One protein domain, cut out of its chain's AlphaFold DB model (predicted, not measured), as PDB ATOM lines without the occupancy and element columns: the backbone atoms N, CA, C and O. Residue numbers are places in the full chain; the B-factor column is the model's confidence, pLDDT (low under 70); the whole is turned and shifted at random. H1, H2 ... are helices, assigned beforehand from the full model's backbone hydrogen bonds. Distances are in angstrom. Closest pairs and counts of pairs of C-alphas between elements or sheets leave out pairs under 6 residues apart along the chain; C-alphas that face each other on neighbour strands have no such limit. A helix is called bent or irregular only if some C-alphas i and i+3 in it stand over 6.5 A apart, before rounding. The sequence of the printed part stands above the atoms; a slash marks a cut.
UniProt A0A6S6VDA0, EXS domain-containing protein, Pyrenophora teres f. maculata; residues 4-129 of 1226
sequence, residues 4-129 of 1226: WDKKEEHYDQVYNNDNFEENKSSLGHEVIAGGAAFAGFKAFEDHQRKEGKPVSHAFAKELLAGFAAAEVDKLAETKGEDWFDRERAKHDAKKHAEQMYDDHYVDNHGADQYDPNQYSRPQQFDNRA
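Overview. This is residues 4 to 129 of the 1226 residues of the protein "EXS domain-containing protein" of Pyrenophora teres f. maculata (UniProt A0A6S6VDA0). Three long helices, H2, H3 and H4, cross one another in a core, their centres making a triangle; H3 and H4 form a helical hairpin, and H2 packs across both. The shorter H1 packs across H2 on the side away from H3, little H5 lies near H2 and H1 without touching any helix, and two long links, residues 16 to 28 and 108 to 122, loop out at the two ends of the longest axis. The printed part has 126 residues with five named helices, H1 to H5 in chain order, and no named strand: the class is all helix. The whole is compact, with a radius of gyration of the C-alphas of 14.8 A, and spans 46 by 31 by 24 A.

Along the chain. Find C-alpha 4 at (54.167, 48.176, 12.818); there H1 begins, residues 4 to 15, 16.3 A long. Next look for C-alpha 29 at (43.225, 52.816, 0.578), from which H2, residues 29 to 51, runs 31.9 A. H3, residues 57 to 79, runs 32.2 A, and H4, residues 83 to 107, runs 34.6 A. H4 is neither bent nor irregular, but only just: C-alphas 104 and 107 are 6.2 A apart. H5, residues 123 to 127, ends at C-alpha 127 at (56.346, 55.230, 23.014).

Arrangement. Begin with H2, the hub, which touches three other helices. H1 touches it about perpendicular, at 81 degrees; look at Tyr 11 and Gly 35, whose C-alphas are the closest at 3.6 A, and note that H2 touches H1 with residues 31 to 39 alone. H3 touches H2 at a steep tilt of 52 degrees, opposite ways, closest at C-alphas 40 and 68, 4.1 A. H4 touches H2 at a steep tilt of 51 degrees, the same way, closest at C-alphas 33 and 93, 4.2 A. In the hairpin of H3 and H4 the tilt of 36 degrees, opposite ways, is only just steep, and the closest C-alphas, of Ala 65 and Lys 94, are 4.7 A apart. The helix packing is mostly crossed, with no touching pair at a shallow tilt. H5 is close to H2 but not clearly touching, the closest C-alphas, 42 and 125, being 7.2 A apart. H1 and H3 are apart. In H1, H3 and H5 every O i to N i+4 pair is within hydrogen-bond range; in H2 it is 18 of 19 and in H4 20 of 21.

Size, cuts and confidence. The two C-alphas farthest apart are those of Glu 21 and Asp 112, 46.1 A. The printed part has no cut. The links H1 to H2 and H4 to H5 are long; H2 to H3 and H3 to H4 are tight. The mean pLDDT of the printed part is 80.8; look for values under 70 at residues 16 to 27, 80 to 81 and 126 to 129.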
ATOM      1  N   TRP A   4      54.716  47.260  11.819       86.44
ATOM      2  CA  TRP A   4      54.167  48.176  12.818       86.44
ATOM      3  C   TRP A   4      54.538  49.642  12.571       86.44
ATOM      4  O   TRP A   4      53.641  50.481  12.568       86.44
ATOM      5  N   ASP A   5      55.814  49.953  12.303       82.62
ATOM      6  CA  ASP A   5      56.263  51.323  12.006       82.62
ATOM      7  C   ASP A   5      55.472  51.921  10.830       82.62
ATOM      8  O   ASP A   5      55.033  53.067  10.895       82.62
ATOM      9  N   LYS A   6      55.249  51.133   9.763       85.31
ATOM     10  CA  LYS A   6      54.496  51.583   8.582       85.31
ATOM     11  C   LYS A   6      53.033  51.873   8.933       85.31
ATOM     12  O   LYS A   6      52.475  52.861   8.464       85.31
ATOM     13  N   LYS A   7      52.393  51.042   9.765       90.25
ATOM     14  CA  LYS A   7      50.994  51.265  10.182       90.25
ATOM     15  C   LYS A   7      50.860  52.425  11.174       90.25
ATOM     16  O   LYS A   7      49.868  53.150  11.120       90.25
ATOM     17  N   GLU A   8      51.877  52.667  11.998       84.00
ATOM     18  CA  GLU A   8      51.968  53.870  12.826       84.00
ATOM     19  C   GLU A   8      52.144  55.144  11.974       84.00
ATOM     20  O   GLU A   8      51.450  56.134  12.207       84.00
ATOM     21  N   GLU A   9      52.983  55.115  10.933       81.56
ATOM     22  CA  GLU A   9      53.126  56.240   9.999       81.56
ATOM     23  C   GLU A   9      51.817  56.516   9.239       81.56
ATOM     24  O   GLU A   9      51.380  57.664   9.146       81.56
ATOM     25  N   HIS A  10      51.137  55.467   8.760       86.25
ATOM     26  CA  HIS A  10      49.820  55.585   8.123       86.25
ATOM     27  C   HIS A  10      48.791  56.235   9.072       86.25
ATOM     28  O   HIS A  10      48.001  57.076   8.643       86.25
ATOM     29  N   TYR A  11      48.824  55.917  10.372       84.31
ATOM     30  CA  TYR A  11      47.994  56.588  11.378       84.31
ATOM     31  C   TYR A  11      48.322  58.088  11.494       84.31
ATOM     32  O   TYR A  11      47.411  58.914  11.506       84.31
ATOM     33  N   ASP A  12      49.593  58.486  11.512       77.62
ATOM     34  CA  ASP A  12      49.945  59.911  11.593       77.62
ATOM     35  C   ASP A  12      49.572  60.707  10.339       77.62
ATOM     36  O   ASP A  12      49.056  61.823  10.457       77.62
ATOM     37  N   GLN A  13      49.749  60.116   9.155       79.75
ATOM     38  CA  GLN A  13      49.327  60.712   7.884       79.75
ATOM     39  C   GLN A  13      47.806  60.967   7.843       79.75
ATOM     40  O   GLN A  13      47.375  61.997   7.323       79.75
ATOM     41  N   VAL A  14      47.002  60.065   8.421       77.25
ATOM     42  CA  VAL A  14      45.529  60.146   8.438       77.25
ATOM     43  C   VAL A  14      44.989  61.071   9.538       77.25
ATOM     44  O   VAL A  14      44.078  61.859   9.274       77.25
ATOM     45  N   TYR A  15      45.521  60.990  10.765       72.31
ATOM     46  CA  TYR A  15      44.921  61.625  11.952       72.31
ATOM     47  C   TYR A  15      45.600  62.915  12.426       72.31
ATOM     48  O   TYR A  15      44.946  63.708  13.104       72.31
ATOM     49  N   ASN A  16      46.886  63.127  12.126       63.38
ATOM     50  CA  ASN A  16      47.674  64.230  12.696       63.38
ATOM     51  C   ASN A  16      48.113  65.290  11.665       63.38
ATOM     52  O   ASN A  16      48.729  66.292  12.035       63.38
ATOM     53  N   ASN A  17      47.773  65.117  10.383       64.56
ATOM     54  CA  ASN A  17      48.097  66.069   9.320       64.56
ATOM     55  C   ASN A  17      47.031  67.182   9.179       64.56
ATOM     56  O   ASN A  17      46.115  67.091   8.362       64.56
ATOM     57  N   ASP A  18      47.184  68.258   9.961       46.50
ATOM     58  CA  ASP A  18      46.307  69.452   9.991       46.50
ATOM     59  C   ASP A  18      46.248  70.249   8.653       46.50
ATOM     60  O   ASP A  18      45.442  71.170   8.537       46.50
ATOM     61  N   ASN A  19      47.081  69.938   7.646       45.94
ATOM     62  CA  ASN A  19      47.192  70.683   6.374       45.94
ATOM     63  C   ASN A  19      46.299  70.140   5.232       45.94
ATOM     64  O   ASN A  19      46.552  70.427   4.060       45.94
ATOM     65  N   PHE A  20      45.287  69.327   5.536       45.75
ATOM     66  CA  PHE A  20      44.446  68.703   4.512       45.75
ATOM     67  C   PHE A  20      43.426  69.701   3.933       45.75
ATOM     68  O   PHE A  20      42.545  70.171   4.650       45.75
ATOM     69  N   GLU A  21      43.522  70.007   2.636       41.16
ATOM     70  CA  GLU A  21      42.455  70.710   1.913       41.16
ATOM     71  C   GLU A  21      41.219  69.804   1.816       41.16
ATOM     72  O   GLU A  21      41.320  68.637   1.431       41.16
ATOM     73  N   GLU A  22      40.043  70.333   2.146       42.34
ATOM     74  CA  GLU A  22      38.779  69.641   1.893       42.34
ATOM     75  C   GLU A  22      38.610  69.443   0.370       42.34
ATOM     76  O   GLU A  22      38.808  70.382  -0.406       42.34
ATOM     77  N   ASN A  23      38.204  68.235  -0.050       41.69
ATOM     78  CA  ASN A  23      37.954  67.815  -1.445       41.69
ATOM     79  C   ASN A  23      39.179  67.437  -2.321       41.69
ATOM     80  O   ASN A  23      39.229  67.795  -3.499       41.69
ATOM     81  N   LYS A  24      40.139  66.648  -1.801       39.19
ATOM     82  CA  LYS A  24      41.105  65.884  -2.632       39.19
ATOM     83  C   LYS A  24      41.186  64.406  -2.218       39.19
ATOM     84  O   LYS A  24      41.787  64.063  -1.202       39.19
ATOM     85  N   SER A  25      40.580  63.544  -3.032       45.12
ATOM     86  CA  SER A  25      40.377  62.101  -2.823       45.12
ATOM     87  C   SER A  25      41.573  61.245  -3.275       45.12
ATOM     88  O   SER A  25      41.480  60.459  -4.215       45.12
ATOM     89  N   SER A  26      42.741  61.427  -2.649       47.38
ATOM     90  CA  SER A  26      43.951  60.663  -3.012       47.38
ATOM     91  C   SER A  26      44.866  60.274  -1.843       47.38
ATOM     92  O   SER A  26      46.083  60.149  -2.003       47.38
ATOM     93  N   LEU A  27      44.287  59.986  -0.672       59.41
ATOM     94  CA  LEU A  27      44.914  59.020   0.234       59.41
ATOM     95  C   LEU A  27      44.653  57.622  -0.338       59.41
ATOM     96  O   LEU A  27      43.507  57.248  -0.541       59.41
ATOM     97  N   GLY A  28      45.698  56.839  -0.610       70.56
ATOM     98  CA  GLY A  28      45.498  55.461  -1.068       70.56
ATOM     99  C   GLY A  28      44.817  54.615   0.014       70.56
ATOM    100  O   GLY A  28      45.141  54.761   1.196       70.56
ATOM    101  N   HIS A  29      43.941  53.680  -0.372       81.31
ATOM    102  CA  HIS A  29      43.225  52.816   0.578       81.31
ATOM    103  C   HIS A  29      44.164  52.063   1.542       81.31
ATOM    104  O   HIS A  29      43.782  51.836   2.683       81.31
ATOM    105  N   GLU A  30      45.418  51.754   1.169       84.81
ATOM    106  CA  GLU A  30      46.406  51.150   2.090       84.81
ATOM    107  C   GLU A  30      46.798  52.076   3.265       84.81
ATOM    108  O   GLU A  30      47.118  51.600   4.360       84.81
ATOM    109  N   VAL A  31      46.765  53.398   3.055       87.00
ATOM    110  CA  VAL A  31      47.046  54.426   4.071       87.00
ATOM    111  C   VAL A  31      45.872  54.538   5.037       87.00
ATOM    112  O   VAL A  31      46.060  54.387   6.244       87.00
ATOM    113  N   ILE A  32      44.651  54.678   4.514       87.31
ATOM    114  CA  ILE A  32      43.416  54.694   5.315       87.31
ATOM    115  C   ILE A  32      43.272  53.384   6.102       87.31
ATOM    116  O   ILE A  32      43.094  53.413   7.320       87.31
ATOM    117  N   ALA A  33      43.444  52.238   5.440       91.12
ATOM    118  CA  ALA A  33      43.378  50.920   6.060       91.12
ATOM    119  C   ALA A  33      44.452  50.717   7.137       91.12
ATOM    120  O   ALA A  33      44.172  50.152   8.192       91.12
ATOM    121  N   GLY A  34      45.683  51.177   6.896       90.25
ATOM    122  CA  GLY A  34      46.767  51.085   7.873       90.25
ATOM    123  C   GLY A  34      46.524  51.946   9.113       90.25
ATOM    124  O   GLY A  34      46.684  51.461  10.234       90.25
ATOM    125  N   GLY A  35      46.072  53.187   8.915       88.94
ATOM    126  CA  GLY A  35      45.716  54.093  10.004       88.94
ATOM    127  C   GLY A  35      44.531  53.581  10.825       88.94
ATOM    128  O   GLY A  35      44.613  53.539  12.052       88.94
ATOM    129  N   ALA A  36      43.462  53.125  10.167       92.62
ATOM    130  CA  ALA A  36      42.294  52.547  10.830       92.62
ATOM    131  C   ALA A  36      42.610  51.240  11.572       92.62
ATOM    132  O   ALA A  36      42.105  51.036  12.673       92.62
ATOM    133  N   ALA A  37      43.477  50.380  11.027       93.81
ATOM    134  CA  ALA A  37      43.927  49.171  11.716       93.81
ATOM    135  C   ALA A  37      44.651  49.505  13.029       93.81
ATOM    136  O   ALA A  37      44.324  48.954  14.078       93.81
ATOM    137  N   PHE A  38      45.603  50.446  12.994       92.19
ATOM    138  CA  PHE A  38      46.365  50.868  14.174       92.19
ATOM    139  C   PHE A  38      45.472  51.580  15.207       92.19
ATOM    140  O   PHE A  38      45.587  51.348  16.414       92.19
ATOM    141  N   ALA A  39      44.524  52.398  14.740       87.38
ATOM    142  CA  ALA A  39      43.514  53.050  15.568       87.38
ATOM    143  C   ALA A  39      42.552  52.045  16.234       87.38
ATOM    144  O   ALA A  39      42.330  52.116  17.445       87.38
ATOM    145  N   GLY A  40      42.028  51.088  15.464       91.62
ATOM    146  CA  GLY A  40      41.136  50.027  15.928       91.62
ATOM    147  C   GLY A  40      41.812  49.103  16.939       91.62
ATOM    148  O   GLY A  40      41.234  48.812  17.984       91.62
ATOM    149  N   PHE A  41      43.079  48.745  16.706       92.06
ATOM    150  CA  PHE A  41      43.897  48.000  17.667       92.06
ATOM    151  C   PHE A  41      44.062  48.751  18.984       92.06
ATOM    152  O   PHE A  41      43.864  48.199  20.066       92.06
ATOM    153  N   LYS A  42      44.377  50.044  18.910       88.12
ATOM    154  CA  LYS A  42      44.517  50.886  20.096       88.12
ATOM    155  C   LYS A  42      43.211  50.983  20.892       88.12
ATOM    156  O   LYS A  42      43.259  50.938  22.121       88.12
ATOM    157  N   ALA A  43      42.071  51.074  20.202       85.12
ATOM    158  CA  ALA A  43      40.741  51.087  20.805       85.12
ATOM    159  C   ALA A  43      40.372  49.739  21.450       85.12
ATOM    160  O   ALA A  43      39.874  49.730  22.576       85.12
ATOM    161  N   PHE A  44      40.677  48.618  20.788       91.12
ATOM    162  CA  PHE A  44      40.546  47.264  21.334       91.12
ATOM    163  C   PHE A  44      41.368  47.101  22.624       91.12
ATOM    164  O   PHE A  44      40.815  46.720  23.654       91.12
ATOM    165  N   GLU A  45      42.649  47.488  22.617       87.50
ATOM    166  CA  GLU A  45      43.518  47.474  23.803       87.50
ATOM    167  C   GLU A  45      42.952  48.312  24.963       87.50
ATOM    168  O   GLU A  45      42.860  47.833  26.095       87.50
ATOM    169  N   ASP A  46      42.539  49.558  24.695       83.38
ATOM    170  CA  ASP A  46      41.967  50.452  25.715       83.38
ATOM    171  C   ASP A  46      40.599  49.959  26.236       83.38
ATOM    172  O   ASP A  46      40.205  50.300  27.356       83.38
ATOM    173  N   HIS A  47      39.872  49.153  25.454       85.12
ATOM    174  CA  HIS A  47      38.618  48.519  25.857       85.12
ATOM    175  C   HIS A  47      38.863  47.263  26.708       85.12
ATOM    176  O   HIS A  47      38.419  47.203  27.856       85.12
ATOM    177  N   GLN A  48      39.637  46.297  26.206       86.88
ATOM    178  CA  GLN A  48      39.867  45.017  26.879       86.88
ATOM    179  C   GLN A  48      40.653  45.175  28.188       86.88
ATOM    180  O   GLN A  48      40.293  44.563  29.195       86.88
ATOM    181  N   ARG A  49      41.655  46.067  28.244       83.31
ATOM    182  CA  ARG A  49      42.379  46.368  29.499       83.31
ATOM    183  C   ARG A  49      41.522  47.111  30.531       83.31
ATOM    184  O   ARG A  49      41.855  47.105  31.711       83.31
ATOM    185  N   LYS A  50      40.408  47.722  30.113       80.94
ATOM    186  CA  LYS A  50      39.410  48.347  31.000       80.94
ATOM    187  C   LYS A  50      38.336  47.354  31.467       80.94
ATOM    188  O   LYS A  50      37.839  47.495  32.581       80.94
ATOM    189  N   GLU A  51      37.986  46.369  30.639       84.56
ATOM    190  CA  GLU A  51      37.138  45.224  31.010       84.56
ATOM    191  C   GLU A  51      37.867  44.261  31.968       84.56
ATOM    192  O   GLU A  51      37.239  43.693  32.863       84.56
ATOM    193  N   GLY A  52      39.185  44.088  31.798       82.00
ATOM    194  CA  GLY A  52      40.060  43.296  32.673       82.00
ATOM    195  C   GLY A  52      39.913  41.774  32.546       82.00
ATOM    196  O   GLY A  52      40.438  41.044  33.385       82.00
ATOM    197  N   LYS A  53      39.192  41.293  31.528       81.38
ATOM    198  CA  LYS A  53      38.888  39.870  31.297       81.38
ATOM    199  C   LYS A  53      39.807  39.274  30.224       81.38
ATOM    200  O   LYS A  53      40.079  39.968  29.242       81.38
ATOM    201  N   PRO A  54      40.206  37.997  30.340       87.38
ATOM    202  CA  PRO A  54      40.791  37.277  29.219       87.38
ATOM    203  C   PRO A  54      39.734  36.945  28.153       87.38
ATOM    204  O   PRO A  54      38.549  36.799  28.469       87.38
ATOM    205  N   VAL A  55      40.161  36.808  26.895       90.44
ATOM    206  CA  VAL A  55      39.319  36.385  25.758       90.44
ATOM    207  C   VAL A  55      40.098  35.500  24.782       90.44
ATOM    208  O   VAL A  55      41.302  35.669  24.605       90.44
ATOM    209  N   SER A  56      39.418  34.565  24.115       91.25
ATOM    210  CA  SER A  56      40.047  33.704  23.105       91.25
ATOM    211  C   SER A  56      40.483  34.499  21.870       91.25
ATOM    212  O   SER A  56      39.842  35.481  21.494       91.25
ATOM    213  N   HIS A  57      41.542  34.044  21.192       89.31
ATOM    214  CA  HIS A  57      42.085  34.715  20.001       89.31
ATOM    215  C   HIS A  57      41.061  34.922  18.881       89.31
ATOM    216  O   HIS A  57      41.073  35.963  18.233       89.31
ATOM    217  N   ALA A  58      40.143  33.973  18.677       87.50
ATOM    218  CA  ALA A  58      39.078  34.106  17.683       87.50
ATOM    219  C   ALA A  58      38.157  35.305  17.987       87.50
ATOM    220  O   ALA A  58      37.924  36.140  17.116       87.50
ATOM    221  N   PHE A  59      37.701  35.435  19.237       90.19
ATOM    222  CA  PHE A  59      36.841  36.541  19.665       90.19
ATOM    223  C   PHE A  59      37.607  37.872  19.761       90.19
ATOM    224  O   PHE A  59      37.063  38.931  19.459       90.19
ATOM    225  N   ALA A  60      38.894  37.823  20.124       88.69
ATOM    226  CA  ALA A  60      39.781  38.981  20.099       88.69
ATOM    227  C   ALA A  60      39.913  39.559  18.681       88.69
ATOM    228  O   ALA A  60      39.675  40.752  18.492       88.69
ATOM    229  N   LYS A  61      40.209  38.713  17.682       91.56
ATOM    230  CA  LYS A  61      40.276  39.105  16.265       91.56
ATOM    231  C   LYS A  61      38.938  39.615  15.737       91.56
ATOM    232  O   LYS A  61      38.919  40.621  15.042       91.56
ATOM    233  N   GLU A  62      37.822  38.983  16.102       91.38
ATOM    234  CA  GLU A  62      36.484  39.428  15.692       91.38
ATOM    235  C   GLU A  62      36.143  40.831  16.231       91.38
ATOM    236  O   GLU A  62      35.752  41.711  15.460       91.38
ATOM    237  N   LEU A  63      36.368  41.083  17.527       89.75
ATOM    238  CA  LEU A  63      36.203  42.417  18.120       89.75
ATOM    239  C   LEU A  63      37.139  43.446  17.478       89.75
ATOM    240  O   LEU A  63      36.711  44.546  17.129       89.75
ATOM    241  N   LEU A  64      38.413  43.092  17.314       91.75
ATOM    242  CA  LEU A  64      39.446  43.938  16.723       91.75
ATOM    243  C   LEU A  64      39.124  44.321  15.270       91.75
ATOM    244  O   LEU A  64      39.240  45.488  14.898       91.75
ATOM    245  N   ALA A  65      38.652  43.361  14.474       91.25
ATOM    246  CA  ALA A  65      38.143  43.581  13.128       91.25
ATOM    247  C   ALA A  65      36.949  44.547  13.123       91.25
ATOM    248  O   ALA A  65      36.896  45.445  12.284       91.25
ATOM    249  N   GLY A  66      36.028  44.407  14.083       90.75
ATOM    250  CA  GLY A  66      34.915  45.338  14.282       90.75
ATOM    251  C   GLY A  66      35.378  46.764  14.598       90.75
ATOM    252  O   GLY A  66      34.897  47.713  13.981       90.75
ATOM    253  N   PHE A  67      36.356  46.929  15.498       91.44
ATOM    254  CA  PHE A  67      36.946  48.238  15.805       91.44
ATOM    255  C   PHE A  67      37.670  48.855  14.599       91.44
ATOM    256  O   PHE A  67      37.508  50.048  14.348       91.44
ATOM    257  N   ALA A  68      38.431  48.067  13.835       93.50
ATOM    258  CA  ALA A  68      39.111  48.541  12.629       93.50
ATOM    259  C   ALA A  68      38.113  48.954  11.529       93.50
ATOM    260  O   ALA A  68      38.251  50.030  10.951       93.50
ATOM    261  N   ALA A  69      37.074  48.151  11.275       90.75
ATOM    262  CA  ALA A  69      36.061  48.443  10.259       90.75
ATOM    263  C   ALA A  69      35.207  49.678  10.605       90.75
ATOM    264  O   ALA A  69      35.006  50.536   9.746       90.75
ATOM    265  N   ALA A  70      34.767  49.812  11.862       90.88
ATOM    266  CA  ALA A  70      34.016  50.982  12.327       90.88
ATOM    267  C   ALA A  70      34.838  52.282  12.240       90.88
ATOM    268  O   ALA A  70      34.298  53.359  11.989       90.88
ATOM    269  N   GLU A  71      36.155  52.185  12.423       89.38
ATOM    270  CA  GLU A  71      37.057  53.320  12.283       89.38
ATOM    271  C   GLU A  71      37.343  53.656  10.800       89.38
ATOM    272  O   GLU A  71      37.467  54.838  10.481       89.38
ATOM    273  N   VAL A  72      37.328  52.680   9.873       90.75
ATOM    274  CA  VAL A  72      37.307  52.963   8.419       90.75
ATOM    275  C   VAL A  72      36.012  53.656   7.993       90.75
ATOM    276  O   VAL A  72      36.094  54.637   7.260       90.75
ATOM    277  N   ASP A  73      34.831  53.207   8.441       88.38
ATOM    278  CA  ASP A  73      33.562  53.884   8.103       88.38
ATOM    279  C   ASP A  73      33.593  55.359   8.537       88.38
ATOM    280  O   ASP A  73      33.336  56.250   7.732       88.38
ATOM    281  N   LYS A  74      34.035  55.629   9.769       85.12
ATOM    282  CA  LYS A  74      34.235  56.984  10.306       85.12
ATOM    283  C   LYS A  74      35.263  57.816   9.523       85.12
ATOM    284  O   LYS A  74      35.104  59.035   9.410       85.12
ATOM    285  N   LEU A  75      36.328  57.208   8.997       82.31
ATOM    286  CA  LEU A  75      37.277  57.902   8.120       82.31
ATOM    287  C   LEU A  75      36.661  58.210   6.752       82.31
ATOM    288  O   LEU A  75      36.780  59.339   6.289       82.31
ATOM    289  N   ALA A  76      35.948  57.263   6.144       81.94
ATOM    290  CA  ALA A  76      35.252  57.474   4.878       81.94
ATOM    291  C   ALA A  76      34.182  58.577   4.986       81.94
ATOM    292  O   ALA A  76      34.149  59.473   4.145       81.94
ATOM    293  N   GLU A  77      33.387  58.584   6.063       77.50
ATOM    294  CA  GLU A  77      32.418  59.646   6.379       77.50
ATOM    295  C   GLU A  77      33.068  61.031   6.546       77.50
ATOM    296  O   GLU A  77      32.447  62.045   6.230       77.50
ATOM    297  N   THR A  78      34.310  61.100   7.043       73.50
ATOM    298  CA  THR A  78      35.015  62.372   7.306       73.50
ATOM    299  C   THR A  78      36.004  62.792   6.215       73.50
ATOM    300  O   THR A  78      36.564  63.889   6.305       73.50
ATOM    301  N   LYS A  79      36.226  61.960   5.189       70.75
ATOM    302  CA  LYS A  79      37.154  62.228   4.074       70.75
ATOM    303  C   LYS A  79      36.523  62.161   2.681       70.75
ATOM    304  O   LYS A  79      37.093  62.751   1.769       70.75
ATOM    305  N   GLY A  80      35.352  61.537   2.527       59.56
ATOM    306  CA  GLY A  80      34.651  61.438   1.243       59.56
ATOM    307  C   GLY A  80      35.219  60.350   0.331       59.56
ATOM    308  O   GLY A  80      35.558  60.627  -0.814       59.56
ATOM    309  N   GLU A  81      35.344  59.127   0.851       66.38
ATOM    310  CA  GLU A  81      35.762  57.951   0.073       66.38
ATOM    311  C   GLU A  81      34.589  57.342  -0.711       66.38
ATOM    312  O   GLU A  81      33.478  57.218  -0.183       66.38
ATOM    313  N   ASP A  82      34.851  56.884  -1.937       75.50
ATOM    314  CA  ASP A  82      33.879  56.121  -2.723       75.50
ATOM    315  C   ASP A  82      33.550  54.771  -2.063       75.50
ATOM    316  O   ASP A  82      34.376  54.150  -1.387       75.50
ATOM    317  N   TRP A  83      32.331  54.271  -2.297       73.50
ATOM    318  CA  TRP A  83      31.824  53.045  -1.660       73.50
ATOM    319  C   TRP A  83      32.757  51.835  -1.845       73.50
ATOM    320  O   TRP A  83      32.920  51.041  -0.917       73.50
ATOM    321  N   PHE A  84      33.382  51.716  -3.020       75.69
ATOM    322  CA  PHE A  84      34.261  50.602  -3.376       75.69
ATOM    323  C   PHE A  84      35.608  50.655  -2.638       75.69
ATOM    324  O   PHE A  84      36.013  49.660  -2.033       75.69
ATOM    325  N   ASP A  85      36.279  51.812  -2.623       79.06
ATOM    326  CA  ASP A  85      37.548  51.980  -1.904       79.06
ATOM    327  C   ASP A  85      37.355  51.961  -0.383       79.06
ATOM    328  O   ASP A  85      38.183  51.376   0.315       79.06
ATOM    329  N   ARG A  86      36.217  52.441   0.143       83.81
ATOM    330  CA  ARG A  86      35.847  52.247   1.557       83.81
ATOM    331  C   ARG A  86      35.769  50.767   1.933       83.81
ATOM    332  O   ARG A  86      36.323  50.363   2.955       83.81
ATOM    333  N   GLU A  87      35.066  49.952   1.148       88.25
ATOM    334  CA  GLU A  87      34.861  48.538   1.492       88.25
ATOM    335  C   GLU A  87      36.155  47.720   1.310       88.25
ATOM    336  O   GLU A  87      36.466  46.843   2.120       88.25
ATOM    337  N   ARG A  88      36.994  48.098   0.335       85.50
ATOM    338  CA  ARG A  88      38.373  47.609   0.205       85.50
ATOM    339  C   ARG A  88      39.239  47.996   1.409       85.50
ATOM    340  O   ARG A  88      39.902  47.137   1.990       85.50
ATOM    341  N   ALA A  89      39.187  49.258   1.835       90.50
ATOM    342  CA  ALA A  89      39.923  49.753   2.992       90.50
ATOM    343  C   ALA A  89      39.496  49.055   4.293       90.50
ATOM    344  O   ALA A  89      40.354  48.788   5.131       90.50
ATOM    345  N   LYS A  90      38.217  48.680   4.462       92.19
ATOM    346  CA  LYS A  90      37.757  47.847   5.593       92.19
ATOM    347  C   LYS A  90      38.389  46.466   5.594       92.19
ATOM    348  O   LYS A  90      38.876  46.026   6.635       92.19
ATOM    349  N   HIS A  91      38.370  45.784   4.449       92.75
ATOM    350  CA  HIS A  91      38.947  44.449   4.317       92.75
ATOM    351  C   HIS A  91      40.445  44.465   4.658       92.75
ATOM    352  O   HIS A  91      40.918  43.665   5.469       92.75
ATOM    353  N   ASP A  92      41.176  45.439   4.116       92.88
ATOM    354  CA  ASP A  92      42.601  45.593   4.389       92.88
ATOM    355  C   ASP A  92      42.864  46.082   5.826       92.88
ATOM    356  O   ASP A  92      43.828  45.640   6.447       92.88
ATOM    357  N   ALA A  93      42.010  46.927   6.418       95.00
ATOM    358  CA  ALA A  93      42.141  47.357   7.815       95.00
ATOM    359  C   ALA A  93      41.953  46.188   8.786       95.00
ATOM    360  O   ALA A  93      42.758  46.015   9.701       95.00
ATOM    361  N   LYS A  94      40.933  45.350   8.551       94.75
ATOM    362  CA  LYS A  94      40.721  44.099   9.283       94.75
ATOM    363  C   LYS A  94      41.971  43.223   9.210       94.75
ATOM    364  O   LYS A  94      42.514  42.861  10.250       94.75
ATOM    365  N   LYS A  95      42.462  42.946   7.999       94.19
ATOM    366  CA  LYS A  95      43.632  42.087   7.784       94.19
ATOM    367  C   LYS A  95      44.888  42.631   8.471       94.19
ATOM    368  O   LYS A  95      45.586  41.879   9.139       94.19
ATOM    369  N   HIS A  96      45.163  43.931   8.357       94.69
ATOM    370  CA  HIS A  96      46.310  44.547   9.030       94.69
ATOM    371  C   HIS A  96      46.182  44.516  10.560       94.69
ATOM    372  O   HIS A  96      47.189  44.351  11.245       94.69
ATOM    373  N   ALA A  97      44.971  44.661  11.105       93.50
ATOM    374  CA  ALA A  97      44.731  44.577  12.543       93.50
ATOM    375  C   ALA A  97      44.912  43.140  13.066       93.50
ATOM    376  O   ALA A  97      45.586  42.946  14.073       93.50
ATOM    377  N   GLU A  98      44.392  42.138  12.350       93.12
ATOM    378  CA  GLU A  98      44.612  40.715  12.649       93.12
ATOM    379  C   GLU A  98      46.102  40.341  12.572       93.12
ATOM    380  O   GLU A  98      46.599  39.676  13.476       93.12
ATOM    381  N   GLN A  99      46.842  40.844  11.576       93.25
ATOM    382  CA  GLN A  99      48.296  40.653  11.476       93.25
ATOM    383  C   GLN A  99      49.055  41.274  12.655       93.25
ATOM    384  O   GLN A  99      49.867  40.597  13.270       93.25
ATOM    385  N   MET A 100      48.751  42.520  13.043       92.06
ATOM    386  CA  MET A 100      49.336  43.119  14.255       92.06
ATOM    387  C   MET A 100      49.002  42.303  15.518       92.06
ATOM    388  O   MET A 100      49.770  42.281  16.478       92.06
ATOM    389  N   TYR A 101      47.856  41.623  15.545       92.56
ATOM    390  CA  TYR A 101      47.438  40.839  16.703       92.56
ATOM    391  C   TYR A 101      48.219  39.529  16.811       92.56
ATOM    392  O   TYR A 101      48.685  39.191  17.901       92.56
ATOM    393  N   ASP A 102      48.405  38.844  15.683       91.56
ATOM    394  CA  ASP A 102      49.241  37.650  15.601       91.56
ATOM    395  C   ASP A 102      50.711  37.982  15.885       91.56
ATOM    396  O   ASP A 102      51.273  37.390  16.808       91.56
ATOM    397  N   ASP A 103      51.271  39.009  15.228       90.12
ATOM    398  CA  ASP A 103      52.630  39.520  15.468       90.12
ATOM    399  C   ASP A 103      52.925  39.638  16.976       90.12
ATOM    400  O   ASP A 103      53.935  39.135  17.464       90.12
ATOM    401  N   HIS A 104      52.071  40.342  17.734       87.94
ATOM    402  CA  HIS A 104      52.364  40.682  19.133       87.94
ATOM    403  C   HIS A 104      51.945  39.604  20.137       87.94
ATOM    404  O   HIS A 104      52.706  39.331  21.063       87.94
ATOM    405  N   TYR A 105      50.759  39.000  20.000       88.62
ATOM    406  CA  TYR A 105      50.235  38.070  21.011       88.62
ATOM    407  C   TYR A 105      50.481  36.593  20.690       88.62
ATOM    408  O   TYR A 105      50.652  35.807  21.624       88.62
ATOM    409  N   VAL A 106      50.527  36.205  19.414       86.56
ATOM    410  CA  VAL A 106      50.765  34.809  19.015       86.56
ATOM    411  C   VAL A 106      52.259  34.572  18.803       86.56
ATOM    412  O   VAL A 106      52.849  33.781  19.533       86.56
ATOM    413  N   ASP A 107      52.900  35.314  17.903       85.12
ATOM    414  CA  ASP A 107      54.271  35.023  17.470       85.12
ATOM    415  C   ASP A 107      55.332  35.511  18.474       85.12
ATOM    416  O   ASP A 107      56.223  34.755  18.858       85.12
ATOM    417  N   ASN A 108      55.228  36.754  18.968       82.81
ATOM    418  CA  ASN A 108      56.182  37.299  19.951       82.81
ATOM    419  C   ASN A 108      55.941  36.841  21.403       82.81
ATOM    420  O   ASN A 108      56.808  37.041  22.263       82.81
ATOM    421  N   HIS A 109      54.763  36.293  21.718       81.31
ATOM    422  CA  HIS A 109      54.350  36.010  23.101       81.31
ATOM    423  C   HIS A 109      53.816  34.593  23.348       81.31
ATOM    424  O   HIS A 109      53.695  34.215  24.513       81.31
ATOM    425  N   GLY A 110      53.547  33.795  22.308       82.38
ATOM    426  CA  GLY A 110      53.136  32.394  22.445       82.38
ATOM    427  C   GLY A 110      51.848  32.198  23.245       82.38
ATOM    428  O   GLY A 110      51.720  31.203  23.954       82.38
ATOM    429  N   ALA A 111      50.928  33.167  23.215       81.50
ATOM    430  CA  ALA A 111      49.760  33.145  24.083       81.50
ATOM    431  C   ALA A 111      48.705  32.130  23.613       81.50
ATOM    432  O   ALA A 111      48.389  32.073  22.429       81.50
ATOM    433  N   ASP A 112      48.055  31.422  24.543       81.00
ATOM    434  CA  ASP A 112      46.870  30.587  24.257       81.00
ATOM    435  C   ASP A 112      45.572  31.414  24.136       81.00
ATOM    436  O   ASP A 112      44.598  31.009  23.498       81.00
ATOM    437  N   GLN A 113      45.550  32.592  24.764       86.19
ATOM    438  CA  GLN A 113      44.438  33.542  24.773       86.19
ATOM    439  C   GLN A 113      44.949  34.961  25.059       86.19
ATOM    440  O   GLN A 113      46.025  35.137  25.633       86.19
ATOM    441  N   TYR A 114      44.153  35.980  24.739       86.19
ATOM    442  CA  TYR A 114      44.405  37.338  25.216       86.19
ATOM    443  C   TYR A 114      44.167  37.405  26.728       86.19
ATOM    444  O   TYR A 114      43.051  37.139  27.171       86.19
ATOM    445  N   ASP A 115      45.160  37.827  27.513       87.06
ATOM    446  CA  ASP A 115      44.961  38.241  28.909       87.06
ATOM    447  C   ASP A 115      45.653  39.599  29.166       87.06
ATOM    448  O   ASP A 115      46.882  39.698  29.053       87.06
ATOM    449  N   PRO A 116      44.894  40.654  29.532       82.50
ATOM    450  CA  PRO A 116      45.430  42.000  29.740       82.50
ATOM    451  C   PRO A 116      46.326  42.142  30.985       82.50
ATOM    452  O   PRO A 116      46.947  43.192  31.160       82.50
ATOM    453  N   ASN A 117      46.377  41.132  31.856       80.69
ATOM    454  CA  ASN A 117      47.195  41.096  33.070       80.69
ATOM    455  C   ASN A 117      48.490  40.292  32.867       80.69
ATOM    456  O   ASN A 117      49.479  40.560  33.547       80.69
ATOM    457  N   GLN A 118      48.482  39.316  31.953       83.06
ATOM    458  CA  GLN A 118      49.638  38.468  31.643       83.06
ATOM    459  C   GLN A 118      50.569  39.112  30.607       83.06
ATOM    460  O   GLN A 118      51.787  39.014  30.743       83.06
ATOM    461  N   TYR A 119      50.011  39.790  29.596       82.69
ATOM    462  CA  TYR A 119      50.779  40.326  28.469       82.69
ATOM    463  C   TYR A 119      50.786  41.858  28.435       82.69
ATOM    464  O   TYR A 119      49.748  42.523  28.545       82.69
ATOM    465  N   SER A 120      51.975  42.428  28.237       79.19
ATOM    466  CA  SER A 120      52.187  43.871  28.084       79.19
ATOM    467  C   SER A 120      51.548  44.418  26.807       79.19
ATOM    468  O   SER A 120      51.360  43.697  25.825       79.19
ATOM    469  N   ARG A 121      51.229  45.716  26.814       82.31
ATOM    470  CA  ARG A 121      50.757  46.442  25.627       82.31
ATOM    471  C   ARG A 121      51.876  46.519  24.568       82.31
ATOM    472  O   ARG A 121      53.042  46.633  24.957       82.31
ATOM    473  N   PRO A 122      51.564  46.511  23.255       82.69
ATOM    474  CA  PRO A 122      52.544  46.821  22.212       82.69
ATOM    475  C   PRO A 122      53.240  48.167  22.460       82.69
ATOM    476  O   PRO A 122      52.582  49.195  22.654       82.69
ATOM    477  N   GLN A 123      54.578  48.163  22.452       75.88
ATOM    478  CA  GLN A 123      55.410  49.302  22.875       75.88
ATOM    479  C   GLN A 123      55.171  50.568  22.036       75.88
ATOM    480  O   GLN A 123      55.317  51.683  22.535       75.88
ATOM    481  N   GLN A 124      54.747  50.408  20.782       75.44
ATOM    482  CA  GLN A 124      54.368  51.479  19.858       75.44
ATOM    483  C   GLN A 124      53.282  52.394  20.458       75.44
ATOM    484  O   GLN A 124      53.337  53.615  20.313       75.44
ATOM    485  N   PHE A 125      52.333  51.842  21.224       71.62
ATOM    486  CA  PHE A 125      51.290  52.646  21.868       71.62
ATOM    487  C   PHE A 125      51.793  53.451  23.077       71.62
ATOM    488  O   PHE A 125      51.255  54.531  23.342       71.62
ATOM    489  N   ASP A 126      52.827  52.965  23.769       59.97
ATOM    490  CA  ASP A 126      53.411  53.605  24.956       59.97
ATOM    491  C   ASP A 126      54.526  54.609  24.600       59.97
ATOM    492  O   ASP A 126      54.671  55.647  25.256       59.97
ATOM    493  N   ASN A 127      55.257  54.374  23.502       49.53
ATOM    494  CA  ASN A 127      56.346  55.230  23.014       49.53
ATOM    495  C   ASN A 127      55.919  56.689  22.763       49.53
ATOM    496  O   ASN A 127      56.732  57.609  22.885       49.53
ATOM    497  N   ARG A 128      54.628  56.952  22.504       48.97
ATOM    498  CA  ARG A 128      54.080  58.303  22.251       48.97
ATOM    499  C   ARG A 128      54.095  59.280  23.440       48.97
ATOM    500  O   ARG A 128      53.551  60.381  23.340       48.97
ATOM    501  N   ALA A 129      54.774  58.959  24.540       32.56
ATOM    502  CA  ALA A 129      55.077  59.916  25.607       32.56
ATOM    503  C   ALA A 129      55.919  61.131  25.134       32.56
ATOM    504  O   ALA A 129      55.794  62.222  25.698       32.56
TER     505      ALA A 129